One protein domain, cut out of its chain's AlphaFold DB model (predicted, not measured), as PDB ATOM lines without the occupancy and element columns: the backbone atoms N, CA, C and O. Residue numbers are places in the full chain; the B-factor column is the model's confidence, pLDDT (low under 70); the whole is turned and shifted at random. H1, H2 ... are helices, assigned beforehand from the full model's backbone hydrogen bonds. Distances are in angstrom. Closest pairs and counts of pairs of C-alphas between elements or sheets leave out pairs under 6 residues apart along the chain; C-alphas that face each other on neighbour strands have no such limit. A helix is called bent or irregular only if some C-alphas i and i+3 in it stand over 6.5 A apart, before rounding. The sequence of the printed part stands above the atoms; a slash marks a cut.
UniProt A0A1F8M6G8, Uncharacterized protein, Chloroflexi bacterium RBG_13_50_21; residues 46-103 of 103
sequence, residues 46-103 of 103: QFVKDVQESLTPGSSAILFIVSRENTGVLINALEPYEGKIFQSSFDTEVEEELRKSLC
ATOM      1  N   GLN A  46     125.967 -17.819 247.139       82.31
ATOM      2  CA  GLN A  46     126.033 -19.126 246.500       82.31
ATOM      3  C   GLN A  46     124.631 -19.718 246.400       82.31
ATOM      4  O   GLN A  46     124.252 -20.146 245.320       82.31
ATOM      5  N   PHE A  47     123.814 -19.614 247.455       82.94
ATOM      6  CA  PHE A  47     122.405 -20.021 247.399       82.94
ATOM      7  C   PHE A  47     121.642 -19.312 246.270       82.94
ATOM      8  O   PHE A  47     120.967 -19.965 245.478       82.94
ATOM      9  N   VAL A  48     121.774 -17.982 246.153       83.88
ATOM     10  CA  VAL A  48     121.109 -17.224 245.076       83.88
ATOM     11  C   VAL A  48     121.556 -17.720 243.704       83.88
ATOM     12  O   VAL A  48     120.724 -17.904 242.819       83.88
ATOM     13  N   LYS A  49     122.860 -17.950 243.535       87.44
ATOM     14  CA  LYS A  49     123.427 -18.444 242.282       87.44
ATOM     15  C   LYS A  49     122.923 -19.853 241.951       87.44
ATOM     16  O   LYS A  49     122.470 -20.076 240.835       87.44
ATOM     17  N   ASP A  50     122.923 -20.762 242.922       85.81
ATOM     18  CA  ASP A  50     122.470 -22.144 242.747       85.81
ATOM     19  C   ASP A  50     120.978 -22.209 242.382       85.81
ATOM     20  O   ASP A  50     120.579 -22.988 241.514       85.81
ATOM     21  N   VAL A  51     120.146 -21.365 243.008       87.25
ATOM     22  CA  VAL A  51     118.724 -21.240 242.656       87.25
ATOM     23  C   VAL A  51     118.576 -20.687 241.239       87.25
ATOM     24  O   VAL A  51     117.843 -21.267 240.441       87.25
ATOM     25  N   GLN A  52     119.294 -19.615 240.890       86.25
ATOM     26  CA  GLN A  52     119.255 -19.036 239.542       86.25
ATOM     27  C   GLN A  52     119.659 -20.038 238.456       86.25
ATOM     28  O   GLN A  52     118.997 -20.105 237.425       86.25
ATOM     29  N   GLU A  53     120.710 -20.826 238.683       88.25
ATOM     30  CA  GLU A  53     121.175 -21.843 237.733       88.25
ATOM     31  C   GLU A  53     120.193 -23.014 237.601       88.25
ATOM     32  O   GLU A  53     120.082 -23.611 236.531       88.25
ATOM     33  N   SER A  54     119.447 -23.332 238.663       86.44
ATOM     34  CA  SER A  54     118.440 -24.399 238.642       86.44
ATOM     35  C   SER A  54     117.120 -24.008 237.967       86.44
ATOM     36  O   SER A  54     116.402 -24.879 237.475       86.44
ATOM     37  N   LEU A  55     116.802 -22.709 237.934       88.88
ATOM     38  CA  LEU A  55     115.558 -22.183 237.380       88.88
ATOM     39  C   LEU A  55     115.635 -22.085 235.851       88.88
ATOM     40  O   LEU A  55     115.858 -21.024 235.270       88.88
ATOM     41  N   THR A  56     115.428 -23.218 235.186       87.19
ATOM     42  CA  THR A  56     115.286 -23.315 233.727       87.19
ATOM     43  C   THR A  56     113.835 -23.057 233.279       87.19
ATOM     44  O   THR A  56     112.909 -23.188 234.088       87.19
ATOM     45  N   PRO A  57     113.582 -22.684 232.008       88.38
ATOM     46  CA  PRO A  57     112.219 -22.545 231.497       88.38
ATOM     47  C   PRO A  57     111.396 -23.822 231.725       88.38
ATOM     48  O   PRO A  57     111.793 -24.897 231.288       88.38
ATOM     49  N   GLY A  58     110.252 -23.698 232.405       84.62
ATOM     50  CA  GLY A  58     109.415 -24.839 232.805       84.62
ATOM     51  C   GLY A  58     109.670 -25.365 234.223       84.62
ATOM     52  O   GLY A  58     108.996 -26.303 234.637       84.62
ATOM     53  N   SER A  59     110.587 -24.756 234.981       87.06
ATOM     54  CA  SER A  59     110.821 -25.054 236.401       87.06
ATOM     55  C   SER A  59     110.355 -23.916 237.321       87.06
ATOM     56  O   SER A  59     110.133 -22.784 236.884       87.06
ATOM     57  N   SER A  60     110.206 -24.219 238.610       86.00
ATOM     58  CA  SER A  60     109.809 -23.262 239.647       86.00
ATOM     59  C   SER A  60     110.479 -23.599 240.977       86.00
ATOM     60  O   SER A  60     110.659 -24.772 241.292       86.00
ATOM     61  N   ALA A  61     110.782 -22.580 241.779       88.25
ATOM     62  CA  ALA A  61     111.243 -22.737 243.155       88.25
ATOM     63  C   ALA A  61     110.141 -22.274 244.112       88.25
ATOM     64  O   ALA A  61     109.533 -21.224 243.897       88.25
ATOM     65  N   ILE A  62     109.892 -23.052 245.163       86.69
ATOM     66  CA  ILE A  62     108.862 -22.768 246.166       86.69
ATOM     67  C   ILE A  62     109.545 -22.593 247.522       86.69
ATOM     68  O   ILE A  62     110.408 -23.384 247.897       86.69
ATOM     69  N   LEU A  63     109.152 -21.548 248.249       86.69
ATOM     70  CA  LEU A  63     109.564 -21.320 249.630       86.69
ATOM     71  C   LEU A  63     108.409 -21.684 250.560       86.69
ATOM     72  O   LEU A  63     107.319 -21.122 250.445       86.69
ATOM     73  N   PHE A  64     108.672 -22.570 251.514       85.12
ATOM     74  CA  PHE A  64     107.711 -22.939 252.544       85.12
ATOM     75  C   PHE A  64     108.058 -22.245 253.859       85.12
ATOM     76  O   PHE A  64     109.188 -22.320 254.336       85.12
ATOM     77  N   ILE A  65     107.068 -21.581 254.454       85.88
ATOM     78  CA  ILE A  65     107.150 -21.052 255.815       85.88
ATOM     79  C   ILE A  65     106.170 -21.870 256.640       85.88
ATOM     80  O   ILE A  65     104.957 -21.727 256.487       85.88
ATOM     81  N   VAL A  66     106.700 -22.763 257.469       84.38
ATOM     82  CA  VAL A  66     105.895 -23.727 258.220       84.38
ATOM     83  C   VAL A  66     106.286 -23.656 259.685       84.38
ATOM     84  O   VAL A  66     107.469 -23.599 260.017       84.38
ATOM     85  N   SER A  67     105.292 -23.642 260.572       82.81
ATOM     86  CA  SER A  67     105.540 -23.796 262.004       82.81
ATOM     87  C   SER A  67     106.053 -25.208 262.297       82.81
ATOM     88  O   SER A  67     105.632 -26.163 261.639       82.81
ATOM     89  N   ARG A  68     106.938 -25.356 263.294       76.44
ATOM     90  CA  ARG A  68     107.610 -26.634 263.606       76.44
ATOM     91  C   ARG A  68     106.621 -27.781 263.831       76.44
ATOM     92  O   ARG A  68     106.866 -28.894 263.371       76.44
ATOM     93  N   GLU A  69     105.493 -27.500 264.473       81.50
ATOM     94  CA  GLU A  69     104.430 -28.463 264.765       81.50
ATOM     95  C   GLU A  69     103.737 -29.039 263.518       81.50
ATOM     96  O   GLU A  69     103.163 -30.122 263.591       81.50
ATOM     97  N   ASN A  70     103.824 -28.364 262.367       83.06
ATOM     98  CA  ASN A  70     103.132 -28.753 261.136       83.06
ATOM     99  C   ASN A  70     104.068 -29.359 260.079       83.06
ATOM    100  O   ASN A  70     103.659 -29.550 258.933       83.06
ATOM    101  N   THR A  71     105.314 -29.688 260.434       81.56
ATOM    102  CA  THR A  71     106.292 -30.164 259.440       81.56
ATOM    103  C   THR A  71     105.915 -31.516 258.824       81.56
ATOM    104  O   THR A  71     106.146 -31.733 257.640       81.56
ATOM    105  N   GLY A  72     105.230 -32.389 259.570       81.62
ATOM    106  CA  GLY A  72     104.729 -33.659 259.026       81.62
ATOM    107  C   GLY A  72     103.703 -33.481 257.897       81.62
ATOM    108  O   GLY A  72     103.662 -34.278 256.964       81.62
ATOM    109  N   VAL A  73     102.911 -32.401 257.924       84.00
ATOM    110  CA  VAL A  73     101.971 -32.079 256.833       84.00
ATOM    111  C   VAL A  73     102.730 -31.662 255.575       84.00
ATOM    112  O   VAL A  73     102.326 -32.030 254.475       84.00
ATOM    113  N   LEU A  74     103.842 -30.935 255.735       85.69
ATOM    114  CA  LEU A  74     104.708 -30.557 254.619       85.69
ATOM    115  C   LEU A  74     105.323 -31.796 253.955       85.69
ATOM    116  O   LEU A  74     105.257 -31.900 252.736       85.69
ATOM    117  N   ILE A  75     105.870 -32.732 254.738       83.56
ATOM    118  CA  ILE A  75     106.485 -33.967 254.216       83.56
ATOM    119  C   ILE A  75     105.469 -34.763 253.386       83.56
ATOM    120  O   ILE A  75     105.731 -35.064 252.226       83.56
ATOM    121  N   ASN A  76     104.273 -35.004 253.930       85.38
ATOM    122  CA  ASN A  76     103.215 -35.729 253.217       85.38
ATOM    123  C   ASN A  76     102.744 -35.007 251.946       85.38
ATOM    124  O   ASN A  76     102.400 -35.641 250.953       85.38
ATOM    125  N   ALA A  77     102.695 -33.671 251.962       85.12
ATOM    126  CA  ALA A  77     102.313 -32.896 250.785       85.12
ATOM    127  C   ALA A  77     103.390 -32.922 249.688       85.12
ATOM    128  O   ALA A  77     103.063 -32.728 248.518       85.12
ATOM    129  N   LEU A  78     104.654 -33.132 250.065       85.25
ATOM    130  CA  LEU A  78     105.799 -33.160 249.161       85.25
ATOM    131  C   LEU A  78     106.144 -34.561 248.644       85.25
ATOM    132  O   LEU A  78     106.754 -34.646 247.589       85.25
ATOM    133  N   GLU A  79     105.710 -35.628 249.318       84.19
ATOM    134  CA  GLU A  79     105.923 -37.032 248.919       84.19
ATOM    135  C   GLU A  79     105.593 -37.351 247.439       84.19
ATOM    136  O   GLU A  79     106.324 -38.123 246.823       84.19
ATOM    137  N   PRO A  80     104.554 -36.767 246.802       86.00
ATOM    138  CA  PRO A  80     104.266 -37.023 245.386       86.00
ATOM    139  C   PRO A  80     105.187 -36.288 244.401       86.00
ATOM    140  O   PRO A  80     105.042 -36.468 243.190       86.00
ATOM    141  N   TYR A  81     106.051 -35.394 244.883       83.62
ATOM    142  CA  TYR A  81     106.861 -34.503 244.062       83.62
ATOM    143  C   TYR A  81     108.345 -34.835 244.210       83.62
ATOM    144  O   TYR A  81     108.871 -34.919 245.313       83.62
ATOM    145  N   GLU A  82     109.053 -34.918 243.089       80.94
ATOM    146  CA  GLU A  82     110.514 -35.018 243.082       80.94
ATOM    147  C   GLU A  82     111.122 -33.611 243.002       80.94
ATOM    148  O   GLU A  82     110.711 -32.783 242.179       80.94
ATOM    149  N   GLY A  83     112.100 -33.303 243.858       83.31
ATOM    150  CA  GLY A  83     112.644 -31.947 243.930       83.31
ATOM    151  C   GLY A  83     113.953 -31.811 244.700       83.31
ATOM    152  O   GLY A  83     114.352 -32.668 245.482       83.31
ATOM    153  N   LYS A  84     114.641 -30.684 244.486       84.12
ATOM    154  CA  LYS A  84     115.896 -30.353 245.172       84.12
ATOM    155  C   LYS A  84     115.645 -29.377 246.321       84.12
ATOM    156  O   LYS A  84     115.128 -28.282 246.103       84.12
ATOM    157  N   ILE A  85     116.098 -29.729 247.524       85.25
ATOM    158  CA  ILE A  85     116.152 -28.802 248.663       85.25
ATOM    159  C   ILE A  85     117.413 -27.936 248.541       85.25
ATOM    160  O   ILE A  85     118.527 -28.457 248.490       85.25
ATOM    161  N   PHE A  86     117.246 -26.612 248.503       82.56
ATOM    162  CA  PHE A  86     118.365 -25.661 248.447       82.56
ATOM    163  C   PHE A  86     118.818 -25.194 249.830       82.56
ATOM    164  O   PHE A  86     120.014 -25.053 250.072       82.56
ATOM    165  N   GLN A  87     117.876 -24.939 250.738       78.00
ATOM    166  CA  GLN A  87     118.177 -24.574 252.117       78.00
ATOM    167  C   GLN A  87     117.028 -25.000 253.034       78.00
ATOM    168  O   GLN A  87     115.861 -24.887 252.658       78.00
ATOM    169  N   SER A  88     117.373 -25.465 254.231       81.31
ATOM    170  CA  SER A  88     116.440 -25.826 255.292       81.31
ATOM    171  C   SER A  88     116.890 -25.159 256.588       81.31
ATOM    172  O   SER A  88     118.079 -25.113 256.891       81.31
ATOM    173  N   SER A  89     115.932 -24.624 257.338       76.69
ATOM    174  CA  SER A  89     116.129 -24.145 258.710       76.69
ATOM    175  C   SER A  89     115.577 -25.127 259.751       76.69
ATOM    176  O   SER A  89     115.536 -24.800 260.940       76.69
ATOM    177  N   PHE A  90     115.126 -26.307 259.309       79.38
ATOM    178  CA  PHE A  90     114.663 -27.377 260.185       79.38
ATOM    179  C   PHE A  90     115.829 -28.068 260.895       79.38
ATOM    180  O   PHE A  90     116.979 -27.986 260.469       79.38
ATOM    181  N   ASP A  91     115.508 -28.748 261.993       78.06
ATOM    182  CA  ASP A  91     116.469 -29.585 262.704       78.06
ATOM    183  C   ASP A  91     116.854 -30.801 261.834       78.06
ATOM    184  O   ASP A  91     116.094 -31.220 260.954       78.06
ATOM    185  N   THR A  92     118.039 -31.365 262.080       79.62
ATOM    186  CA  THR A  92     118.679 -32.390 261.233       79.62
ATOM    187  C   THR A  92     117.779 -33.593 260.940       79.62
ATOM    188  O   THR A  92     117.750 -34.075 259.812       79.62
ATOM    189  N   GLU A  93     117.011 -34.053 261.929       80.56
ATOM    190  CA  GLU A  93     116.127 -35.216 261.807       80.56
ATOM    191  C   GLU A  93     114.994 -34.977 260.797       80.56
ATOM    192  O   GLU A  93     114.700 -35.830 259.962       80.56
ATOM    193  N   VAL A  94     114.390 -33.789 260.843       79.06
ATOM    194  CA  VAL A  94     113.291 -33.392 259.952       79.06
ATOM    195  C   VAL A  94     113.805 -33.143 258.536       79.06
ATOM    196  O   VAL A  94     113.131 -33.464 257.558       79.06
ATOM    197  N   GLU A  95     115.014 -32.594 258.409       79.62
ATOM    198  CA  GLU A  95     115.649 -32.411 257.106       79.62
ATOM    199  C   GLU A  95     115.955 -33.751 256.423       79.62
ATOM    200  O   GLU A  95     115.726 -33.882 255.221       79.62
ATOM    201  N   GLU A  96     116.439 -34.756 257.157       82.50
ATOM    202  CA  GLU A  96     116.671 -36.091 256.592       82.50
ATOM    203  C   GLU A  96     115.380 -36.741 256.089       82.50
ATOM    204  O   GLU A  96     115.382 -37.384 255.039       82.50
ATOM    205  N   GLU A  97     114.280 -36.569 256.819       79.31
ATOM    206  CA  GLU A  97     112.976 -37.112 256.446       79.31
ATOM    207  C   GLU A  97     112.417 -36.419 255.191       79.31
ATOM    208  O   GLU A  97     112.024 -37.096 254.241       79.31
ATOM    209  N   LEU A  98     112.520 -35.085 255.120       80.12
ATOM    210  CA  LEU A  98     112.195 -34.297 253.921       80.12
ATOM    211  C   LEU A  98     113.059 -34.678 252.711       80.12
ATOM    212  O   LEU A  98     112.571 -34.727 251.584       80.12
ATOM    213  N   ARG A  99     114.356 -34.939 252.919       82.50
ATOM    214  CA  ARG A  99     115.247 -35.384 251.837       82.50
ATOM    215  C   ARG A  99     114.862 -36.766 251.329       82.50
ATOM    216  O   ARG A  99     114.941 -36.984 250.130       82.50
ATOM    217  N   LYS A 100     114.450 -37.680 252.212       81.31
ATOM    218  CA  LYS A 100     113.981 -39.018 251.820       81.31
ATOM    219  C   LYS A 100     112.660 -38.975 251.059       81.31
ATOM    220  O   LYS A 100     112.486 -39.798 250.174       81.31
ATOM    221  N   SER A 101     111.753 -38.054 251.389       78.75
ATOM    222  CA  SER A 101     110.451 -37.959 250.715       78.75
ATOM    223  C   SER A 101     110.514 -37.332 249.321       78.75
ATOM    224  O   SER A 101     109.584 -37.508 248.549       78.75
ATOM    225  N   LEU A 102     111.566 -36.563 249.019       74.12
ATOM    226  CA  LEU A 102     111.744 -35.857 247.740       74.12
ATOM    227  C   LEU A 102     112.679 -36.589 246.755       74.12
ATOM    228  O   LEU A 102     112.945 -36.051 245.675       74.12
ATOM    229  N   CYS A 103     113.224 -37.747 247.154       59.69
ATOM    230  CA  CYS A 103     114.229 -38.524 246.423       59.69
ATOM    231  C   CYS A 103     113.655 -39.787 245.780       59.69
ATOM    232  O   CYS A 103     112.788 -40.430 246.409       59.69
TER     233      CYS A 103
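This is residues 46 to 103 of the 103 residues of an uncharacterized protein of Chloroflexi bacterium RBG_13_50_21 (UniProt A0A1F8M6G8). Two helices, H2 and H3, lie side by side and run the same way, and H1 is set off from both of them toward the other end of the longest axis. Two long stretches with no named element fill out the picture: residues 55 to 67 run from H1 to H2, and residues 79 to 91 loop out from the end of H2 toward H1 and back to the beginning of H3. The printed part has 58 residues with three named helices, in the order H1, H2, H3, and no named strand; the class is all helix. It is only just compact, close to loose, with a radius of gyration of the C-alphas of 12.0 A and spans of 33 by 24 by 18 A.

H2, the longest helix, holds residues 68 to 78 and measures 16.0 A from C-alpha 68 at (107.610, -26.634, 263.606) to C-alpha 78. It is irregular: C-alphas 69 and 72 are 7.7 A apart. H3, residues 92 to 101, measures 14.5 A and ends with C-alpha 101 at (110.451, -37.959, 250.715). H1, residues 46 to 54, measures 12.1 A and begins with C-alpha 46 at (126.033, -19.126, 246.500).

H2 and H3 touch, and their closest C-alphas, those of Ile 75 and Leu 98, are 5.7 A apart. Their lines stand at a shallow tilt of 17 degrees, the same way. H1 is apart from H2 and from H3. In H1 and H3 every O i to N i+4 pair is within hydrogen-bond range; in H2, 5 of 7 are.

The two C-alphas farthest apart, those of Pro 57 and Glu 69, are 34.7 A apart. The printed part has no cut and ends at Cys 103, the chain's last residue. The links from H1 to H2 and from H2 to H3 are long, with 13 residues each. The mean pLDDT of the printed part is 82.9, and one printed residue, 103, is under 70.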